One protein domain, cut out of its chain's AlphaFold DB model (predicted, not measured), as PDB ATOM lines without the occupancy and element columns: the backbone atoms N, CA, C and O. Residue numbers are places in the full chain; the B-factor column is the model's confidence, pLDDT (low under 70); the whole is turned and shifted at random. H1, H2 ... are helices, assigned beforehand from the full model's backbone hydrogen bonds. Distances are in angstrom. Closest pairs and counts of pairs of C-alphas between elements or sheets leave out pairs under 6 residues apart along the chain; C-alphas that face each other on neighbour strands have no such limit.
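AT A GLANCE: This is residues 169 to 298 of the 430 residues of an uncharacterized protein of Symbiodinium microadriaticum (UniProt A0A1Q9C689). Three long helices, H1, H4 and H5, make a triangular bundle, and a fourth, H2, crosses H4 on the side away from H5. Short H3 packs where H1 and H2 meet; the small helix H6 lies far off beyond H5 and touches no helix, while the long link before H4 reaches out to Arg 231 at the other end. The printed part has 130 residues with six named helices, H1 to H6 in chain order, and no named strand: all helix. It is compact, with a radius of gyration of the C-alphas of 15.3 A, and spans 50 by 33 by 30 A.

HOW THE PARTS SIT: Start at H1, residues 169 to 188, the hub, which touches four other helices. H2, residues 194 to 212, touches it at a steep tilt of 57 degrees, opposite ways; look at the C-alphas of Gln 185 and Arg 197, the closest, 5.7 A apart. H3, residues 223 to 226, touches H1, closest at the C-alphas of Phe 182 and Leu 226, 5.4 A. H4, residues 243 to 260, runs the same way as H1 at a shallow tilt of 34 degrees, only just short of steep; their closest C-alphas, Cys 177 and Ala 253, are 6.3 A apart. H2 and H4 touch about perpendicular, at 75 degrees, closest at the C-alphas of Ile 205 and Ala 252, 5.8 A. H5, residues 266 to 283, forms a helical hairpin with H4 at a steep tilt of 38 degrees, opposite ways; the C-alphas of Leu 254 and Thr 275 are closest, 5.3 A. H1 and H5 only just touch, with 3 pairs of C-alphas within 8 A, the closest Leu 180 and Met 271 at 7.2 A. H6, residues 292 to 296, is apart from H5. Every O i to N i+4 pair is within hydrogen-bond range in H1, H2, H5 and H6; H4 has 11 of 14, and H3 is too short for such a pair.

IN THESE COORDINATES: Find C-alpha 169 at (19.618, 33.822, -21.525); from there H1 runs 27.5 A. H2 runs 27.1 A. H4 runs 25.5 A, with a kink of 32 degrees near residue 251. H5 runs 25.3 A from C-alpha 266 at (36.682, 19.614, -8.040). H3 and H6 are short; H6 ends at C-alpha 296, (23.675, 49.287, -13.742).

THE WHOLE: The C-alphas farthest apart are Arg 231 and Asp 293, 51.1 A. The printed part has no cut. The link from H3 to H4 is long, and in it residues 229 to 230 pair antiparallel with 233 to 234. Mean pLDDT of the printed part is 92.0; residues 169 to 170 and 294 to 298 are under 70.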
ATOM      1  N   SER A 169      19.544  34.095 -22.963       64.31
ATOM      2  CA  SER A 169      19.618  33.822 -21.525       64.31
ATOM      3  C   SER A 169      18.900  32.525 -21.140       64.31
ATOM      4  O   SER A 169      19.444  31.726 -20.378       64.31
ATOM      5  N   GLU A 170      17.730  32.253 -21.724       69.88
ATOM      6  CA  GLU A 170      16.940  31.048 -21.437       69.88
ATOM      7  C   GLU A 170      17.659  29.780 -21.910       69.88
ATOM      8  O   GLU A 170      17.663  28.758 -21.221       69.88
ATOM      9  N   LEU A 171      18.356  29.859 -23.048       78.25
ATOM     10  CA  LEU A 171      19.176  28.759 -23.551       78.25
ATOM     11  C   LEU A 171      20.340  28.421 -22.611       78.25
ATOM     12  O   LEU A 171      20.669  27.240 -22.464       78.25
ATOM     13  N   CYS A 172      20.956  29.415 -21.964       85.06
ATOM     14  CA  CYS A 172      22.024  29.168 -20.993       85.06
ATOM     15  C   CYS A 172      21.495  28.469 -19.736       85.06
ATOM     16  O   CYS A 172      22.082  27.466 -19.326       85.06
ATOM     17  N   VAL A 173      20.357  28.914 -19.185       91.00
ATOM     18  CA  VAL A 173      19.717  28.240 -18.038       91.00
ATOM     19  C   VAL A 173      19.420  26.794 -18.358       91.00
ATOM     20  O   VAL A 173      19.817  25.894 -17.620       91.00
ATOM     21  N   LEU A 174      18.758  26.557 -19.493       91.56
ATOM     22  CA  LEU A 174      18.389  25.210 -19.885       91.56
ATOM     23  C   LEU A 174      19.633  24.342 -20.049       91.56
ATOM     24  O   LEU A 174      19.627  23.215 -19.569       91.56
ATOM     25  N   LYS A 175      20.727  24.834 -20.638       92.19
ATOM     26  CA  LYS A 175      21.968  24.051 -20.762       92.19
ATOM     27  C   LYS A 175      22.572  23.683 -19.407       92.19
ATOM     28  O   LYS A 175      22.888  22.510 -19.209       92.19
ATOM     29  N   VAL A 176      22.694  24.639 -18.484       93.56
ATOM     30  CA  VAL A 176      23.257  24.392 -17.145       93.56
ATOM     31  C   VAL A 176      22.375  23.415 -16.370       93.56
ATOM     32  O   VAL A 176      22.855  22.366 -15.934       93.56
ATOM     33  N   CYS A 177      21.070  23.687 -16.282       96.00
ATOM     34  CA  CYS A 177      20.129  22.817 -15.582       96.00
ATOM     35  C   CYS A 177      20.073  21.419 -16.213       96.00
ATOM     36  O   CYS A 177      20.083  20.424 -15.495       96.00
ATOM     37  N   THR A 178      20.057  21.302 -17.544       95.25
ATOM     38  CA  THR A 178      20.008  19.980 -18.191       95.25
ATOM     39  C   THR A 178      21.295  19.192 -17.967       95.25
ATOM     40  O   THR A 178      21.227  17.990 -17.717       95.25
ATOM     41  N   GLY A 179      22.457  19.851 -18.037       94.94
ATOM     42  CA  GLY A 179      23.754  19.230 -17.774       94.94
ATOM     43  C   GLY A 179      23.843  18.679 -16.352       94.94
ATOM     44  O   GLY A 179      24.167  17.504 -16.172       94.94
ATOM     45  N   LEU A 180      23.455  19.490 -15.363       97.00
ATOM     46  CA  LEU A 180      23.403  19.073 -13.966       97.00
ATOM     47  C   LEU A 180      22.426  17.913 -13.757       97.00
ATOM     48  O   LEU A 180      22.806  16.882 -13.212       97.00
ATOM     49  N   LEU A 181      21.172  18.049 -14.199       97.38
ATOM     50  CA  LEU A 181      20.155  17.013 -13.996       97.38
ATOM     51  C   LEU A 181      20.559  15.688 -14.651       97.38
ATOM     52  O   LEU A 181      20.305  14.623 -14.091       97.38
ATOM     53  N   PHE A 182      21.215  15.744 -15.812       96.38
ATOM     54  CA  PHE A 182      21.777  14.563 -16.456       96.38
ATOM     55  C   PHE A 182      22.877  13.914 -15.603       96.38
ATOM     56  O   PHE A 182      22.808  12.707 -15.375       96.38
ATOM     57  N   PHE A 183      23.837  14.697 -15.099       96.75
ATOM     58  CA  PHE A 183      24.911  14.202 -14.230       96.75
ATOM     59  C   PHE A 183      24.361  13.573 -12.943       96.75
ATOM     60  O   PHE A 183      24.728  12.457 -12.578       96.75
ATOM     61  N   LEU A 184      23.404  14.233 -12.286       97.75
ATOM     62  CA  LEU A 184      22.759  13.701 -11.085       97.75
ATOM     63  C   LEU A 184      22.025  12.384 -11.374       97.75
ATOM     64  O   LEU A 184      22.142  11.422 -10.613       97.75
ATOM     65  N   GLN A 185      21.300  12.312 -12.492       97.44
ATOM     66  CA  GLN A 185      20.586  11.108 -12.915       97.44
ATOM     67  C   GLN A 185      21.530   9.948 -13.275       97.44
ATOM     68  O   GLN A 185      21.132   8.786 -13.131       97.44
ATOM     69  N   SER A 186      22.727  10.215 -13.805       96.12
ATOM     70  CA  SER A 186      23.667   9.162 -14.197       96.12
ATOM     71  C   SER A 186      24.538   8.691 -13.036       96.12
ATOM     72  O   SER A 186      24.622   7.480 -12.836       96.12
ATOM     73  N   GLU A 187      25.091   9.620 -12.250       97.38
ATOM     74  CA  GLU A 187      26.147   9.327 -11.273       97.38
ATOM     75  C   GLU A 187      25.668   9.308  -9.817       97.38
ATOM     76  O   GLU A 187      26.197   8.556  -9.000       97.38
ATOM     77  N   LYS A 188      24.687  10.142  -9.449       98.00
ATOM     78  CA  LYS A 188      24.362  10.386  -8.029       98.00
ATOM     79  C   LYS A 188      23.125   9.651  -7.543       98.00
ATOM     80  O   LYS A 188      23.074   9.172  -6.410       98.00
ATOM     81  N   ILE A 189      22.107   9.545  -8.386       97.88
ATOM     82  CA  ILE A 189      20.820   8.986  -7.980       97.88
ATOM     83  C   ILE A 189      20.839   7.475  -8.159       97.88
ATOM     84  O   ILE A 189      21.036   6.957  -9.251       97.88
ATOM     85  N   ARG A 190      20.569   6.734  -7.086       97.94
ATOM     86  CA  ARG A 190      20.459   5.272  -7.155       97.94
ATOM     87  C   ARG A 190      19.147   4.849  -7.819       97.94
ATOM     88  O   ARG A 190      18.089   5.407  -7.529       97.94
ATOM     89  N   GLY A 191      19.210   3.833  -8.677       97.38
ATOM     90  CA  GLY A 191      18.038   3.218  -9.302       97.38
ATOM     91  C   GLY A 191      18.413   2.272 -10.441       97.38
ATOM     92  O   GLY A 191      19.366   2.535 -11.178       97.38
ATOM     93  N   GLN A 192      17.643   1.189 -10.587       96.88
ATOM     94  CA  GLN A 192      17.904   0.111 -11.553       96.88
ATOM     95  C   GLN A 192      17.767   0.564 -13.014       96.88
ATOM     96  O   GLN A 192      18.452   0.053 -13.894       96.88
ATOM     97  N   SER A 193      16.910   1.551 -13.284       96.81
ATOM     98  CA  SER A 193      16.675   2.066 -14.632       96.81
ATOM     99  C   SER A 193      16.762   3.587 -14.683       96.81
ATOM    100  O   SER A 193      16.538   4.286 -13.691       96.81
ATOM    101  N   LYS A 194      17.034   4.119 -15.881       95.38
ATOM    102  CA  LYS A 194      17.026   5.567 -16.135       95.38
ATOM    103  C   LYS A 194      15.687   6.209 -15.777       95.38
ATOM    104  O   LYS A 194      15.689   7.331 -15.279       95.38
ATOM    105  N   CYS A 195      14.579   5.507 -16.019       96.31
ATOM    106  CA  CYS A 195      13.235   5.971 -15.688       96.31
ATOM    107  C   CYS A 195      13.048   6.100 -14.175       96.31
ATOM    108  O   CYS A 195      12.596   7.145 -13.725       96.31
ATOM    109  N   ILE A 196      13.474   5.099 -13.392       97.75
ATOM    110  CA  ILE A 196      13.390   5.136 -11.922       97.75
ATOM    111  C   ILE A 196      14.245   6.279 -11.362       97.75
ATOM    112  O   ILE A 196      13.772   7.052 -10.532       97.75
ATOM    113  N   ARG A 197      15.480   6.443 -11.858       97.81
ATOM    114  CA  ARG A 197      16.362   7.545 -11.435       97.81
ATOM    115  C   ARG A 197      15.778   8.917 -11.768       97.81
ATOM    116  O   ARG A 197      15.800   9.812 -10.933       97.81
ATOM    117  N   CYS A 198      15.214   9.070 -12.966       97.44
ATOM    118  CA  CYS A 198      14.580  10.312 -13.404       97.44
ATOM    119  C   CYS A 198      13.304  10.624 -12.603       97.44
ATOM    120  O   CYS A 198      13.087  11.767 -12.216       97.44
ATOM    121  N   ALA A 199      12.496   9.607 -12.288       97.81
ATOM    122  CA  ALA A 199      11.313   9.757 -11.445       97.81
ATOM    123  C   ALA A 199      11.684  10.204 -10.024       97.81
ATOM    124  O   ALA A 199      11.065  11.125  -9.499       97.81
ATOM    125  N   LYS A 200      12.730   9.615  -9.430       98.31
ATOM    126  CA  LYS A 200      13.244  10.026  -8.117       98.31
ATOM    127  C   LYS A 200      13.788  11.459  -8.132       98.31
ATOM    128  O   LYS A 200      13.465  12.241  -7.246       98.31
ATOM    129  N   LEU A 201      14.546  11.826  -9.167       98.31
ATOM    130  CA  LEU A 201      15.001  13.207  -9.370       98.31
ATOM    131  C   LEU A 201      13.820  14.183  -9.456       98.31
ATOM    132  O   LEU A 201      13.829  15.241  -8.838       98.31
ATOM    133  N   TYR A 202      12.777  13.811 -10.197       98.31
ATOM    134  CA  TYR A 202      11.584  14.634 -10.340       98.31
ATOM    135  C   TYR A 202      10.785  14.765  -9.039       98.31
ATOM    136  O   TYR A 202      10.223  15.825  -8.785       98.31
ATOM    137  N   GLN A 203      10.757  13.729  -8.196       98.50
ATOM    138  CA  GLN A 203      10.150  13.809  -6.863       98.50
ATOM    139  C   GLN A 203      10.850  14.852  -5.987       98.50
ATOM    140  O   GLN A 203      10.164  15.626  -5.328       98.50
ATOM    141  N   ASP A 204      12.182  14.929  -6.031       98.50
ATOM    142  CA  ASP A 204      12.932  15.959  -5.303       98.50
ATOM    143  C   ASP A 204      12.629  17.373  -5.834       98.50
ATOM    144  O   ASP A 204      12.386  18.290  -5.052       98.50
ATOM    145  N   ILE A 205      12.554  17.545  -7.161       98.38
ATOM    146  CA  ILE A 205      12.140  18.820  -7.783       98.38
ATOM    147  C   ILE A 205      10.714  19.197  -7.355       98.38
ATOM    148  O   ILE A 205      10.426  20.354  -7.055       98.38
ATOM    149  N   LYS A 206       9.803  18.220  -7.314       98.31
ATOM    150  CA  LYS A 206       8.420  18.439  -6.893       98.31
ATOM    151  C   LYS A 206       8.344  18.841  -5.418       98.31
ATOM    152  O   LYS A 206       7.631  19.788  -5.106       98.31
ATOM    153  N   ALA A 207       9.115  18.191  -4.545       98.38
ATOM    154  CA  ALA A 207       9.201  18.551  -3.131       98.38
ATOM    155  C   ALA A 207       9.683  20.000  -2.941       98.38
ATOM    156  O   ALA A 207       9.122  20.733  -2.127       98.38
ATOM    157  N   TYR A 208      10.654  20.443  -3.749       98.31
ATOM    158  CA  TYR A 208      11.063  21.846  -3.793       98.31
ATOM    159  C   TYR A 208       9.902  22.774  -4.191       98.31
ATOM    160  O   TYR A 208       9.647  23.761  -3.496       98.31
ATOM    161  N   TYR A 209       9.168  22.460  -5.267       98.19
ATOM    162  CA  TYR A 209       8.029  23.275  -5.721       98.19
ATOM    163  C   TYR A 209       6.888  23.339  -4.705       98.19
ATOM    164  O   TYR A 209       6.265  24.390  -4.552       98.19
ATOM    165  N   ASP A 210       6.612  22.232  -4.018       98.06
ATOM    166  CA  ASP A 210       5.581  22.166  -2.985       98.06
ATOM    167  C   ASP A 210       5.963  23.032  -1.777       98.06
ATOM    168  O   ASP A 210       5.136  23.806  -1.303       98.06
ATOM    169  N   ARG A 211       7.228  22.990  -1.338       98.31
ATOM    170  CA  ARG A 211       7.717  23.794  -0.205       98.31
ATOM    171  C   ARG A 211       7.803  25.292  -0.514       98.31
ATOM    172  O   ARG A 211       7.566  26.106   0.369       98.31
ATOM    173  N   THR A 212       8.171  25.662  -1.740       97.25
ATOM    174  CA  THR A 212       8.375  27.070  -2.140       97.25
ATOM    175  C   THR A 212       7.131  27.735  -2.725       97.25
ATOM    176  O   THR A 212       7.147  28.937  -2.976       97.25
ATOM    177  N   GLY A 213       6.052  26.982  -2.960       97.25
ATOM    178  CA  GLY A 213       4.818  27.525  -3.532       97.25
ATOM    179  C   GLY A 213       4.958  27.989  -4.986       97.25
ATOM    180  O   GLY A 213       4.155  28.793  -5.453       97.25
ATOM    181  N   VAL A 214       5.961  27.498  -5.720       96.88
ATOM    182  CA  VAL A 214       6.191  27.885  -7.120       96.88
ATOM    183  C   VAL A 214       5.010  27.455  -7.995       96.88
ATOM    184  O   VAL A 214       4.599  26.291  -7.974       96.88
ATOM    185  N   THR A 215       4.479  28.392  -8.782       96.81
ATOM    186  CA  THR A 215       3.324  28.187  -9.672       96.81
ATOM    187  C   THR A 215       3.723  27.605 -11.028       96.81
ATOM    188  O   THR A 215       3.069  26.687 -11.523       96.81
ATOM    189  N   ASP A 216       4.824  28.084 -11.613       97.12
ATOM    190  CA  ASP A 216       5.331  27.654 -12.922       97.12
ATOM    191  C   ASP A 216       6.125  26.344 -12.818       97.12
ATOM    192  O   ASP A 216       7.351  26.304 -12.913       97.12
ATOM    193  N   ARG A 217       5.421  25.242 -12.568       98.00
ATOM    194  CA  ARG A 217       6.037  23.938 -12.299       98.00
ATOM    195  C   ARG A 217       6.347  23.182 -13.585       98.00
ATOM    196  O   ARG A 217       5.486  23.032 -14.449       98.00
ATOM    197  N   LEU A 218       7.535  22.580 -13.653       97.50
ATOM    198  CA  LEU A 218       7.835  21.586 -14.685       97.50
ATOM    199  C   LEU A 218       6.868  20.388 -14.533       97.50
ATOM    200  O   LEU A 218       6.886  19.751 -13.477       97.50
ATOM    201  N   PRO A 219       6.051  20.033 -15.544       97.44
ATOM    202  CA  PRO A 219       4.957  19.066 -15.383       97.44
ATOM    203  C   PRO A 219       5.422  17.610 -15.281       97.44
ATOM    204  O   PRO A 219       4.736  16.771 -14.704       97.44
ATOM    205  N   LYS A 220       6.571  17.290 -15.884       97.25
ATOM    206  CA  LYS A 220       7.226  15.982 -15.801       97.25
ATOM    207  C   LYS A 220       8.683  16.098 -16.223       97.25
ATOM    208  O   LYS A 220       9.021  16.939 -17.054       97.25
ATOM    209  N   LEU A 221       9.514  15.191 -15.723       97.25
ATOM    210  CA  LEU A 221      10.878  14.997 -16.202       97.25
ATOM    211  C   LEU A 221      10.995  13.600 -16.818       97.25
ATOM    212  O   LEU A 221      10.780  12.591 -16.150       97.25
ATOM    213  N   LEU A 222      11.310  13.539 -18.110       95.88
ATOM    214  CA  LEU A 222      11.505  12.283 -18.834       95.88
ATOM    215  C   LEU A 222      12.989  12.077 -19.147       95.88
ATOM    216  O   LEU A 222      13.682  13.048 -19.447       95.88
ATOM    217  N   PRO A 223      13.493  10.828 -19.174       95.31
ATOM    218  CA  PRO A 223      14.879  10.561 -19.566       95.31
ATOM    219  C   PRO A 223      15.257  11.152 -20.934       95.31
ATOM    220  O   PRO A 223      16.374  11.631 -21.112       95.31
ATOM    221  N   THR A 224      14.312  11.177 -21.880       93.25
ATOM    222  CA  THR A 224      14.492  11.756 -23.221       93.25
ATOM    223  C   THR A 224      14.692  13.273 -23.211       93.25
ATOM    224  O   THR A 224      15.248  13.810 -24.163       93.25
ATOM    225  N   MET A 225      14.297  13.969 -22.139       94.00
ATOM    226  CA  MET A 225      14.549  15.407 -21.968       94.00
ATOM    227  C   MET A 225      15.991  15.688 -21.531       94.00
ATOM    228  O   MET A 225      16.517  16.757 -21.829       94.00
ATOM    229  N   LEU A 226      16.634  14.733 -20.848       93.06
ATOM    230  CA  LEU A 226      18.006  14.873 -20.360       93.06
ATOM    231  C   LEU A 226      19.017  14.453 -21.420       93.06
ATOM    232  O   LEU A 226      19.887  15.242 -21.746       93.06
ATOM    233  N   ARG A 227      18.889  13.264 -22.019       87.00
ATOM    234  CA  ARG A 227      19.616  12.878 -23.243       87.00
ATOM    235  C   ARG A 227      18.874  11.758 -23.954       87.00
ATOM    236  O   ARG A 227      18.535  10.742 -23.348       87.00
ATOM    237  N   GLU A 228      18.717  11.898 -25.263       77.62
ATOM    238  CA  GLU A 228      18.224  10.829 -26.124       77.62
ATOM    239  C   GLU A 228      19.416  10.151 -26.815       77.62
ATOM    240  O   GLU A 228      20.242  10.810 -27.453       77.62
ATOM    241  N   LYS A 229      19.530   8.825 -26.665       77.75
ATOM    242  CA  LYS A 229      20.377   8.024 -27.554       77.75
ATOM    243  C   LYS A 229      19.521   7.682 -28.763       77.75
ATOM    244  O   LYS A 229      18.608   6.874 -28.636       77.75
ATOM    245  N   ASP A 230      19.821   8.279 -29.906       74.88
ATOM    246  CA  ASP A 230      19.149   7.957 -31.162       74.88
ATOM    247  C   ASP A 230      20.144   7.244 -32.078       74.88
ATOM    248  O   ASP A 230      21.143   7.829 -32.497       74.88
ATOM    249  N   ARG A 231      19.909   5.951 -32.340       81.19
ATOM    250  CA  ARG A 231      20.725   5.122 -33.255       81.19
ATOM    251  C   ARG A 231      22.238   5.200 -32.989       81.19
ATOM    252  O   ARG A 231      23.038   5.339 -33.907       81.19
ATOM    253  N   GLY A 232      22.635   5.173 -31.717       84.12
ATOM    254  CA  GLY A 232      24.044   5.253 -31.305       84.12
ATOM    255  C   GLY A 232      24.649   6.663 -31.322       84.12
ATOM    256  O   GLY A 232      25.722   6.853 -30.758       84.12
ATOM    257  N   LYS A 233      23.955   7.669 -31.868       84.81
ATOM    258  CA  LYS A 233      24.370   9.073 -31.785       84.81
ATOM    259  C   LYS A 233      23.785   9.713 -30.528       84.81
ATOM    260  O   LYS A 233      22.589   9.610 -30.244       84.81
ATOM    261  N   ILE A 234      24.644  10.370 -29.752       79.19
ATOM    262  CA  ILE A 234      24.228  11.147 -28.584       79.19
ATOM    263  C   ILE A 234      23.723  12.490 -29.104       79.19
ATOM    264  O   ILE A 234      24.507  13.297 -29.598       79.19
ATOM    265  N   LYS A 235      22.413  12.727 -29.018       83.19
ATOM    266  CA  LYS A 235      21.867  14.057 -29.294       83.19
ATOM    267  C   LYS A 235      22.157  14.982 -28.117       83.19
ATOM    268  O   LYS A 235      22.128  14.552 -26.961       83.19
ATOM    269  N   SER A 236      22.386  16.256 -28.422       80.38
ATOM    270  CA  SER A 236      22.472  17.303 -27.408       80.38
ATOM    271  C   SER A 236      21.220  17.285 -26.537       80.38
ATOM    272  O   SER A 236      20.093  17.180 -27.028       80.38
ATOM    273  N   SER A 237      21.437  17.366 -25.233       81.56
ATOM    274  CA  SER A 237      20.388  17.407 -24.229       81.56
ATOM    275  C   SER A 237      19.454  18.596 -24.473       81.56
ATOM    276  O   SER A 237      19.927  19.731 -24.554       81.56
ATOM    277  N   LYS A 238      18.144  18.354 -24.602       87.19
ATOM    278  CA  LYS A 238      17.153  19.411 -24.846       87.19
ATOM    279  C   LYS A 238      16.018  19.303 -23.834       87.19
ATOM    280  O   LYS A 238      14.982  18.695 -24.111       87.19
ATOM    281  N   LEU A 239      16.219  19.920 -22.671       92.56
ATOM    282  CA  LEU A 239      15.147  20.117 -21.706       92.56
ATOM    283  C   LEU A 239      14.103  21.045 -22.326       92.56
ATOM    284  O   LEU A 239      14.395  22.174 -22.714       92.56
ATOM    285  N   ARG A 240      12.883  20.530 -22.469       90.25
ATOM    286  CA  ARG A 240      11.740  21.300 -22.953       90.25
ATOM    287  C   ARG A 240      11.021  21.858 -21.738       90.25
ATOM    288  O   ARG A 240      10.326  21.107 -21.060       90.25
ATOM    289  N   ALA A 241      11.226  23.137 -21.471       94.81
ATOM    290  CA  ALA A 241      10.538  23.867 -20.423       94.81
ATOM    291  C   ALA A 241      10.129  25.237 -20.968       94.81
ATOM    292  O   ALA A 241      10.831  25.810 -21.804       94.81
ATOM    293  N   LYS A 242       8.986  25.748 -20.518       95.62
ATOM    294  CA  LYS A 242       8.597  27.141 -20.768       95.62
ATOM    295  C   LYS A 242       9.498  28.086 -19.972       95.62
ATOM    296  O   LYS A 242      10.105  27.681 -18.988       95.62
ATOM    297  N   ALA A 243       9.517  29.364 -20.335       93.88
ATOM    298  CA  ALA A 243      10.308  30.386 -19.646       93.88
ATOM    299  C   ALA A 243      10.073  30.437 -18.121       93.88
ATOM    300  O   ALA A 243      11.023  30.560 -17.351       93.88
ATOM    301  N   GLY A 244       8.813  30.349 -17.674       94.94
ATOM    302  CA  GLY A 244       8.474  30.298 -16.243       94.94
ATOM    303  C   GLY A 244       8.993  29.024 -15.571       94.94
ATOM    304  O   GLY A 244       9.657  29.090 -14.543       94.94
ATOM    305  N   GLU A 245       8.792  27.872 -16.218       96.81
ATOM    306  CA  GLU A 245       9.258  26.563 -15.737       96.81
ATOM    307  C   GLU A 245      10.792  26.493 -15.649       96.81
ATOM    308  O   GLU A 245      11.342  25.934 -14.704       96.81
ATOM    309  N   ALA A 246      11.497  27.081 -16.620       95.88
ATOM    310  CA  ALA A 246      12.955  27.151 -16.635       95.88
ATOM    311  C   ALA A 246      13.489  28.014 -15.484       95.88
ATOM    312  O   ALA A 246      14.465  27.636 -14.842       95.88
ATOM    313  N   ARG A 247      12.825  29.140 -15.189       95.38
ATOM    314  CA  ARG A 247      13.154  30.009 -14.048       95.38
ATOM    315  C   ARG A 247      12.921  29.314 -12.712       95.38
ATOM    316  O   ARG A 247      13.807  29.310 -11.864       95.38
ATOM    317  N   ALA A 248      11.764  28.676 -12.553       96.31
ATOM    318  CA  ALA A 248      11.422  27.870 -11.384       96.31
ATOM    319  C   ALA A 248      12.463  26.777 -11.093       96.31
ATOM    320  O   ALA A 248      12.763  26.481  -9.934       96.31
ATOM    321  N   LEU A 249      13.032  26.194 -12.150       97.50
ATOM    322  CA  LEU A 249      14.012  25.123 -12.046       97.50
ATOM    323  C   LEU A 249      15.371  25.587 -11.504       97.50
ATOM    324  O   LEU A 249      16.098  24.748 -10.984       97.50
ATOM    325  N   VAL A 250      15.725  26.875 -11.590       97.50
ATOM    326  CA  VAL A 250      17.040  27.369 -11.133       97.50
ATOM    327  C   VAL A 250      17.228  27.126  -9.634       97.50
ATOM    328  O   VAL A 250      18.227  26.531  -9.231       97.50
ATOM    329  N   GLY A 251      16.229  27.476  -8.819       97.31
ATOM    330  CA  GLY A 251      16.297  27.250  -7.372       97.31
ATOM    331  C   GLY A 251      16.277  25.766  -7.008       97.31
ATOM    332  O   GLY A 251      17.054  25.325  -6.162       97.31
ATOM    333  N   ALA A 252      15.477  24.965  -7.722       98.12
ATOM    334  CA  ALA A 252      15.478  23.511  -7.559       98.12
ATOM    335  C   ALA A 252      16.842  22.894  -7.922       98.12
ATOM    336  O   ALA A 252      17.300  21.962  -7.265       98.12
ATOM    337  N   ALA A 253      17.502  23.406  -8.965       98.12
ATOM    338  CA  ALA A 253      18.809  22.941  -9.412       98.12
ATOM    339  C   ALA A 253      19.893  23.208  -8.364       98.12
ATOM    340  O   ALA A 253      20.693  22.309  -8.109       98.12
ATOM    341  N   LEU A 254      19.893  24.385  -7.726       98.25
ATOM    342  CA  LEU A 254      20.814  24.679  -6.628       98.25
ATOM    343  C   LEU A 254      20.606  23.713  -5.454       98.25
ATOM    344  O   LEU A 254      21.566  23.117  -4.984       98.25
ATOM    345  N   GLU A 255      19.364  23.484  -5.021       98.38
ATOM    346  CA  GLU A 255      19.108  22.569  -3.900       98.38
ATOM    347  C   GLU A 255      19.528  21.129  -4.202       98.38
ATOM    348  O   GLU A 255      20.106  20.447  -3.356       98.38
ATOM    349  N   LEU A 256      19.280  20.667  -5.427       98.44
ATOM    350  CA  LEU A 256      19.754  19.365  -5.882       98.44
ATOM    351  C   LEU A 256      21.282  19.297  -5.925       98.44
ATOM    352  O   LEU A 256      21.847  18.275  -5.532       98.44
ATOM    353  N   ALA A 257      21.945  20.361  -6.383       98.44
ATOM    354  CA  ALA A 257      23.397  20.451  -6.383       98.44
ATOM    355  C   ALA A 257      23.936  20.351  -4.949       98.44
ATOM    356  O   ALA A 257      24.732  19.462  -4.670       98.44
ATOM    357  N   THR A 258      23.426  21.157  -4.015       98.38
ATOM    358  CA  THR A 258      23.817  21.117  -2.596       98.38
ATOM    359  C   THR A 258      23.542  19.758  -1.947       98.38
ATOM    360  O   THR A 258      24.318  19.302  -1.112       98.38
ATOM    361  N   LYS A 259      22.451  19.081  -2.328       98.31
ATOM    362  CA  LYS A 259      22.064  17.777  -1.769       98.31
ATOM    363  C   LYS A 259      22.941  16.621  -2.255       98.31
ATOM    364  O   LYS A 259      23.185  15.687  -1.494       98.31
ATOM    365  N   TYR A 260      23.332  16.620  -3.529       98.50
ATOM    366  CA  TYR A 260      23.924  15.443  -4.178       98.50
ATOM    367  C   TYR A 260      25.391  15.599  -4.586       98.50
ATOM    368  O   TYR A 260      26.055  14.583  -4.821       98.50
ATOM    369  N   LEU A 261      25.886  16.827  -4.719       98.38
ATOM    370  CA  LEU A 261      27.267  17.097  -5.103       98.38
ATOM    371  C   LEU A 261      28.152  17.213  -3.866       98.38
ATOM    372  O   LEU A 261      27.767  17.791  -2.855       98.38
ATOM    373  N   SER A 262      29.353  16.650  -3.960       98.19
ATOM    374  CA  SER A 262      30.369  16.749  -2.923       98.19
ATOM    375  C   SER A 262      31.404  17.807  -3.305       98.19
ATOM    376  O   SER A 262      32.023  17.675  -4.365       98.19
ATOM    377  N   PRO A 263      31.681  18.801  -2.442       97.88
ATOM    378  CA  PRO A 263      32.731  19.786  -2.699       97.88
ATOM    379  C   PRO A 263      34.141  19.172  -2.669       97.88
ATOM    380  O   PRO A 263      35.089  19.804  -3.108       97.88
ATOM    381  N   ALA A 264      34.301  17.930  -2.196       98.12
ATOM    382  CA  ALA A 264      35.590  17.236  -2.233       98.12
ATOM    383  C   ALA A 264      36.024  16.835  -3.658       98.12
ATOM    384  O   ALA A 264      37.195  16.533  -3.879       98.12
ATOM    385  N   ASN A 265      35.094  16.799  -4.623       97.94
ATOM    386  CA  ASN A 265      35.395  16.546  -6.029       97.94
ATOM    387  C   ASN A 265      35.419  17.885  -6.795       97.94
ATOM    388  O   ASN A 265      34.358  18.495  -6.935       97.94
ATOM    389  N   PRO A 266      36.565  18.317  -7.363       97.50
ATOM    390  CA  PRO A 266      36.682  19.614  -8.040       97.50
ATOM    391  C   PRO A 266      35.670  19.838  -9.172       97.50
ATOM    392  O   PRO A 266      35.213  20.958  -9.392       97.50
ATOM    393  N   ALA A 267      35.280  18.780  -9.893       96.75
ATOM    394  CA  ALA A 267      34.283  18.892 -10.959       96.75
ATOM    395  C   ALA A 267      32.872  19.144 -10.400       96.75
ATOM    396  O   ALA A 267      32.088  19.902 -10.974       96.75
ATOM    397  N   GLU A 268      32.545  18.517  -9.272       98.06
ATOM    398  CA  GLU A 268      31.266  18.695  -8.584       98.06
ATOM    399  C   GLU A 268      31.195  20.037  -7.864       98.06
ATOM    400  O   GLU A 268      30.162  20.699  -7.928       98.06
ATOM    401  N   GLU A 269      32.303  20.479  -7.270       97.75
ATOM    402  CA  GLU A 269      32.433  21.829  -6.730       97.75
ATOM    403  C   GLU A 269      32.198  22.874  -7.828       97.75
ATOM    404  O   GLU A 269      31.384  23.777  -7.648       97.75
ATOM    405  N   ALA A 270      32.822  22.723  -9.001       97.00
ATOM    406  CA  ALA A 270      32.607  23.634 -10.123       97.00
ATOM    407  C   ALA A 270      31.134  23.676 -10.578       97.00
ATOM    408  O   ALA A 270      30.605  24.753 -10.858       97.00
ATOM    409  N   MET A 271      30.444  22.527 -10.618       97.38
ATOM    410  CA  MET A 271      29.007  22.472 -10.920       97.38
ATOM    411  C   MET A 271      28.165  23.175  -9.848       97.38
ATOM    412  O   MET A 271      27.265  23.940 -10.200       97.38
ATOM    413  N   LEU A 272      28.480  22.964  -8.567       97.88
ATOM    414  CA  LEU A 272      27.815  23.623  -7.445       97.88
ATOM    415  C   LEU A 272      27.995  25.148  -7.516       97.88
ATOM    416  O   LEU A 272      27.005  25.877  -7.541       97.88
ATOM    417  N   ARG A 273      29.232  25.634  -7.678       97.00
ATOM    418  CA  ARG A 273      29.526  27.067  -7.868       97.00
ATOM    419  C   ARG A 273      28.798  27.653  -9.075       97.00
ATOM    420  O   ARG A 273      28.254  28.751  -8.998       97.00
ATOM    421  N   GLY A 274      28.736  26.906 -10.179       96.06
ATOM    422  CA  GLY A 274      27.984  27.294 -11.371       96.06
ATOM    423  C   GLY A 274      26.495  27.499 -11.080       96.06
ATOM    424  O   GLY A 274      25.907  28.487 -11.522       96.06
ATOM    425  N   THR A 275      25.886  26.602 -10.300       97.06
ATOM    426  CA  THR A 275      24.491  26.751  -9.859       97.06
ATOM    427  C   THR A 275      24.270  27.863  -8.841       97.06
ATOM    428  O   THR A 275      23.251  28.542  -8.933       97.06
ATOM    429  N   GLU A 276      25.205  28.092  -7.914       96.56
ATOM    430  CA  GLU A 276      25.151  29.208  -6.958       96.56
ATOM    431  C   GLU A 276      25.158  30.546  -7.699       96.56
ATOM    432  O   GLU A 276      24.288  31.389  -7.478       96.56
ATOM    433  N   ALA A 277      26.085  30.707  -8.648       94.88
ATOM    434  CA  ALA A 277      26.174  31.893  -9.489       94.88
ATOM    435  C   ALA A 277      24.899  32.085 -10.322       94.88
ATOM    436  O   ALA A 277      24.347  33.185 -10.363       94.88
ATOM    437  N   LEU A 278      24.382  31.012 -10.933       95.44
ATOM    438  CA  LEU A 278      23.148  31.075 -11.712       95.44
ATOM    439  C   LEU A 278      21.947  31.490 -10.851       95.44
ATOM    440  O   LEU A 278      21.184  32.368 -11.249       95.44
ATOM    441  N   GLN A 279      21.787  30.905  -9.663       95.50
ATOM    442  CA  GLN A 279      20.726  31.285  -8.734       95.50
ATOM    443  C   GLN A 279      20.883  32.735  -8.274       95.50
ATOM    444  O   GLN A 279      19.891  33.457  -8.241       95.50
ATOM    445  N   SER A 280      22.104  33.182  -7.967       92.56
ATOM    446  CA  SER A 280      22.373  34.574  -7.590       92.56
ATOM    447  C   SER A 280      21.960  35.539  -8.701       92.56
ATOM    448  O   SER A 280      21.308  36.541  -8.423       92.56
ATOM    449  N   MET A 281      22.273  35.223  -9.961       91.75
ATOM    450  CA  MET A 281      21.850  36.033 -11.107       91.75
ATOM    451  C   MET A 281      20.323  36.128 -11.205       91.75
ATOM    452  O   MET A 281      19.792  37.210 -11.434       91.75
ATOM    453  N   TYR A 282      19.610  35.013 -11.013       92.62
ATOM    454  CA  TYR A 282      18.144  34.984 -11.077       92.62
ATOM    455  C   TYR A 282      17.461  35.597  -9.851       92.62
ATOM    456  O   TYR A 282      16.369  36.150  -9.987       92.62
ATOM    457  N   ALA A 283      18.092  35.558  -8.677       90.19
ATOM    458  CA  ALA A 283      17.587  36.205  -7.470       90.19
ATOM    459  C   ALA A 283      17.485  37.728  -7.654       90.19
ATOM    460  O   ALA A 283      16.468  38.320  -7.286       90.19
ATOM    461  N   CYS A 284      18.470  38.333  -8.327       86.81
ATOM    462  CA  CYS A 284      18.457  39.754  -8.683       86.81
ATOM    463  C   CYS A 284      17.334  40.126  -9.666       86.81
ATOM    464  O   CYS A 284      16.974  41.293  -9.756       86.81
ATOM    465  N   LEU A 285      16.773  39.156 -10.403       86.44
ATOM    466  CA  LEU A 285      15.656  39.371 -11.335       86.44
ATOM    467  C   LEU A 285      14.277  39.245 -10.668       86.44
ATOM    468  O   LEU A 285      13.258  39.444 -11.333       86.44
ATOM    469  N   SER A 286      14.212  38.861  -9.390       84.50
ATOM    470  CA  SER A 286      12.934  38.758  -8.686       84.50
ATOM    471  C   SER A 286      12.330  40.148  -8.484       84.50
ATOM    472  O   SER A 286      13.034  41.087  -8.138       84.50
ATOM    473  N   THR A 287      11.018  40.301  -8.667       81.25
ATOM    474  CA  THR A 287      10.348  41.610  -8.543       81.25
ATOM    475  C   THR A 287      10.524  42.249  -7.167       81.25
ATOM    476  O   THR A 287      10.522  43.470  -7.066       81.25
ATOM    477  N   ALA A 288      10.696  41.437  -6.121       83.19
ATOM    478  CA  ALA A 288      10.918  41.901  -4.757       83.19
ATOM    479  C   ALA A 288      12.350  42.407  -4.503       83.19
ATOM    480  O   ALA A 288      12.534  43.264  -3.647       83.19
ATOM    481  N   ALA A 289      13.348  41.879  -5.220       80.06
ATOM    482  CA  ALA A 289      14.759  42.242  -5.055       80.06
ATOM    483  C   ALA A 289      15.331  43.002  -6.261       80.06
ATOM    484  O   ALA A 289      16.530  43.271  -6.303       80.06
ATOM    485  N   TRP A 290      14.496  43.309  -7.256       81.25
ATOM    486  CA  TRP A 290      14.917  44.025  -8.447       81.25
ATOM    487  C   TRP A 290      15.310  45.448  -8.069       81.25
ATOM    488  O   TRP A 290      14.463  46.321  -7.873       81.25
ATOM    489  N   ASP A 291      16.617  45.668  -8.004       78.44
ATOM    490  CA  ASP A 291      17.217  46.981  -7.880       78.44
ATOM    491  C   ASP A 291      17.842  47.368  -9.225       78.44
ATOM    492  O   ASP A 291      18.807  46.766  -9.714       78.44
ATOM    493  N   LYS A 292      17.257  48.396  -9.840       79.38
ATOM    494  CA  LYS A 292      17.702  48.931 -11.126       79.38
ATOM    495  C   LYS A 292      19.140  49.451 -11.059       79.38
ATOM    496  O   LYS A 292      19.840  49.400 -12.073       79.38
ATOM    497  N   ASP A 293      19.577  49.943  -9.904       78.56
ATOM    498  CA  ASP A 293      20.905  50.521  -9.734       78.56
ATOM    499  C   ASP A 293      21.966  49.427  -9.581       78.56
ATOM    500  O   ASP A 293      23.015  49.505 -10.220       78.56
ATOM    501  N   VAL A 294      21.653  48.324  -8.894       69.50
ATOM    502  CA  VAL A 294      22.525  47.131  -8.852       69.50
ATOM    503  C   VAL A 294      22.749  46.560 -10.255       69.50
ATOM    504  O   VAL A 294      23.866  46.173 -10.605       69.50
ATOM    505  N   PHE A 295      21.718  46.569 -11.105       65.06
ATOM    506  CA  PHE A 295      21.842  46.100 -12.485       65.06
ATOM    507  C   PHE A 295      22.718  47.015 -13.364       65.06
ATOM    508  O   PHE A 295      23.296  46.552 -14.347       65.06
ATOM    509  N   ARG A 296      22.848  48.304 -13.016       66.12
ATOM    510  CA  ARG A 296      23.675  49.287 -13.742       66.12
ATOM    511  C   ARG A 296      25.160  49.235 -13.385       66.12
ATOM    512  O   ARG A 296      25.977  49.629 -14.209       66.12
ATOM    513  N   VAL A 297      25.511  48.785 -12.181       57.06
ATOM    514  CA  VAL A 297      26.896  48.814 -11.668       57.06
ATOM    515  C   VAL A 297      27.726  47.613 -12.147       57.06
ATOM    516  O   VAL A 297      28.935  47.580 -11.943       57.06
ATOM    517  N   ASN A 298      27.134  46.644 -12.852       47.00
ATOM    518  CA  ASN A 298      27.901  45.563 -13.468       47.00
ATOM    519  C   ASN A 298      28.705  46.118 -14.672       47.00
ATOM    520  O   ASN A 298      28.097  46.462 -15.684       47.00
TER     521      ASN A 298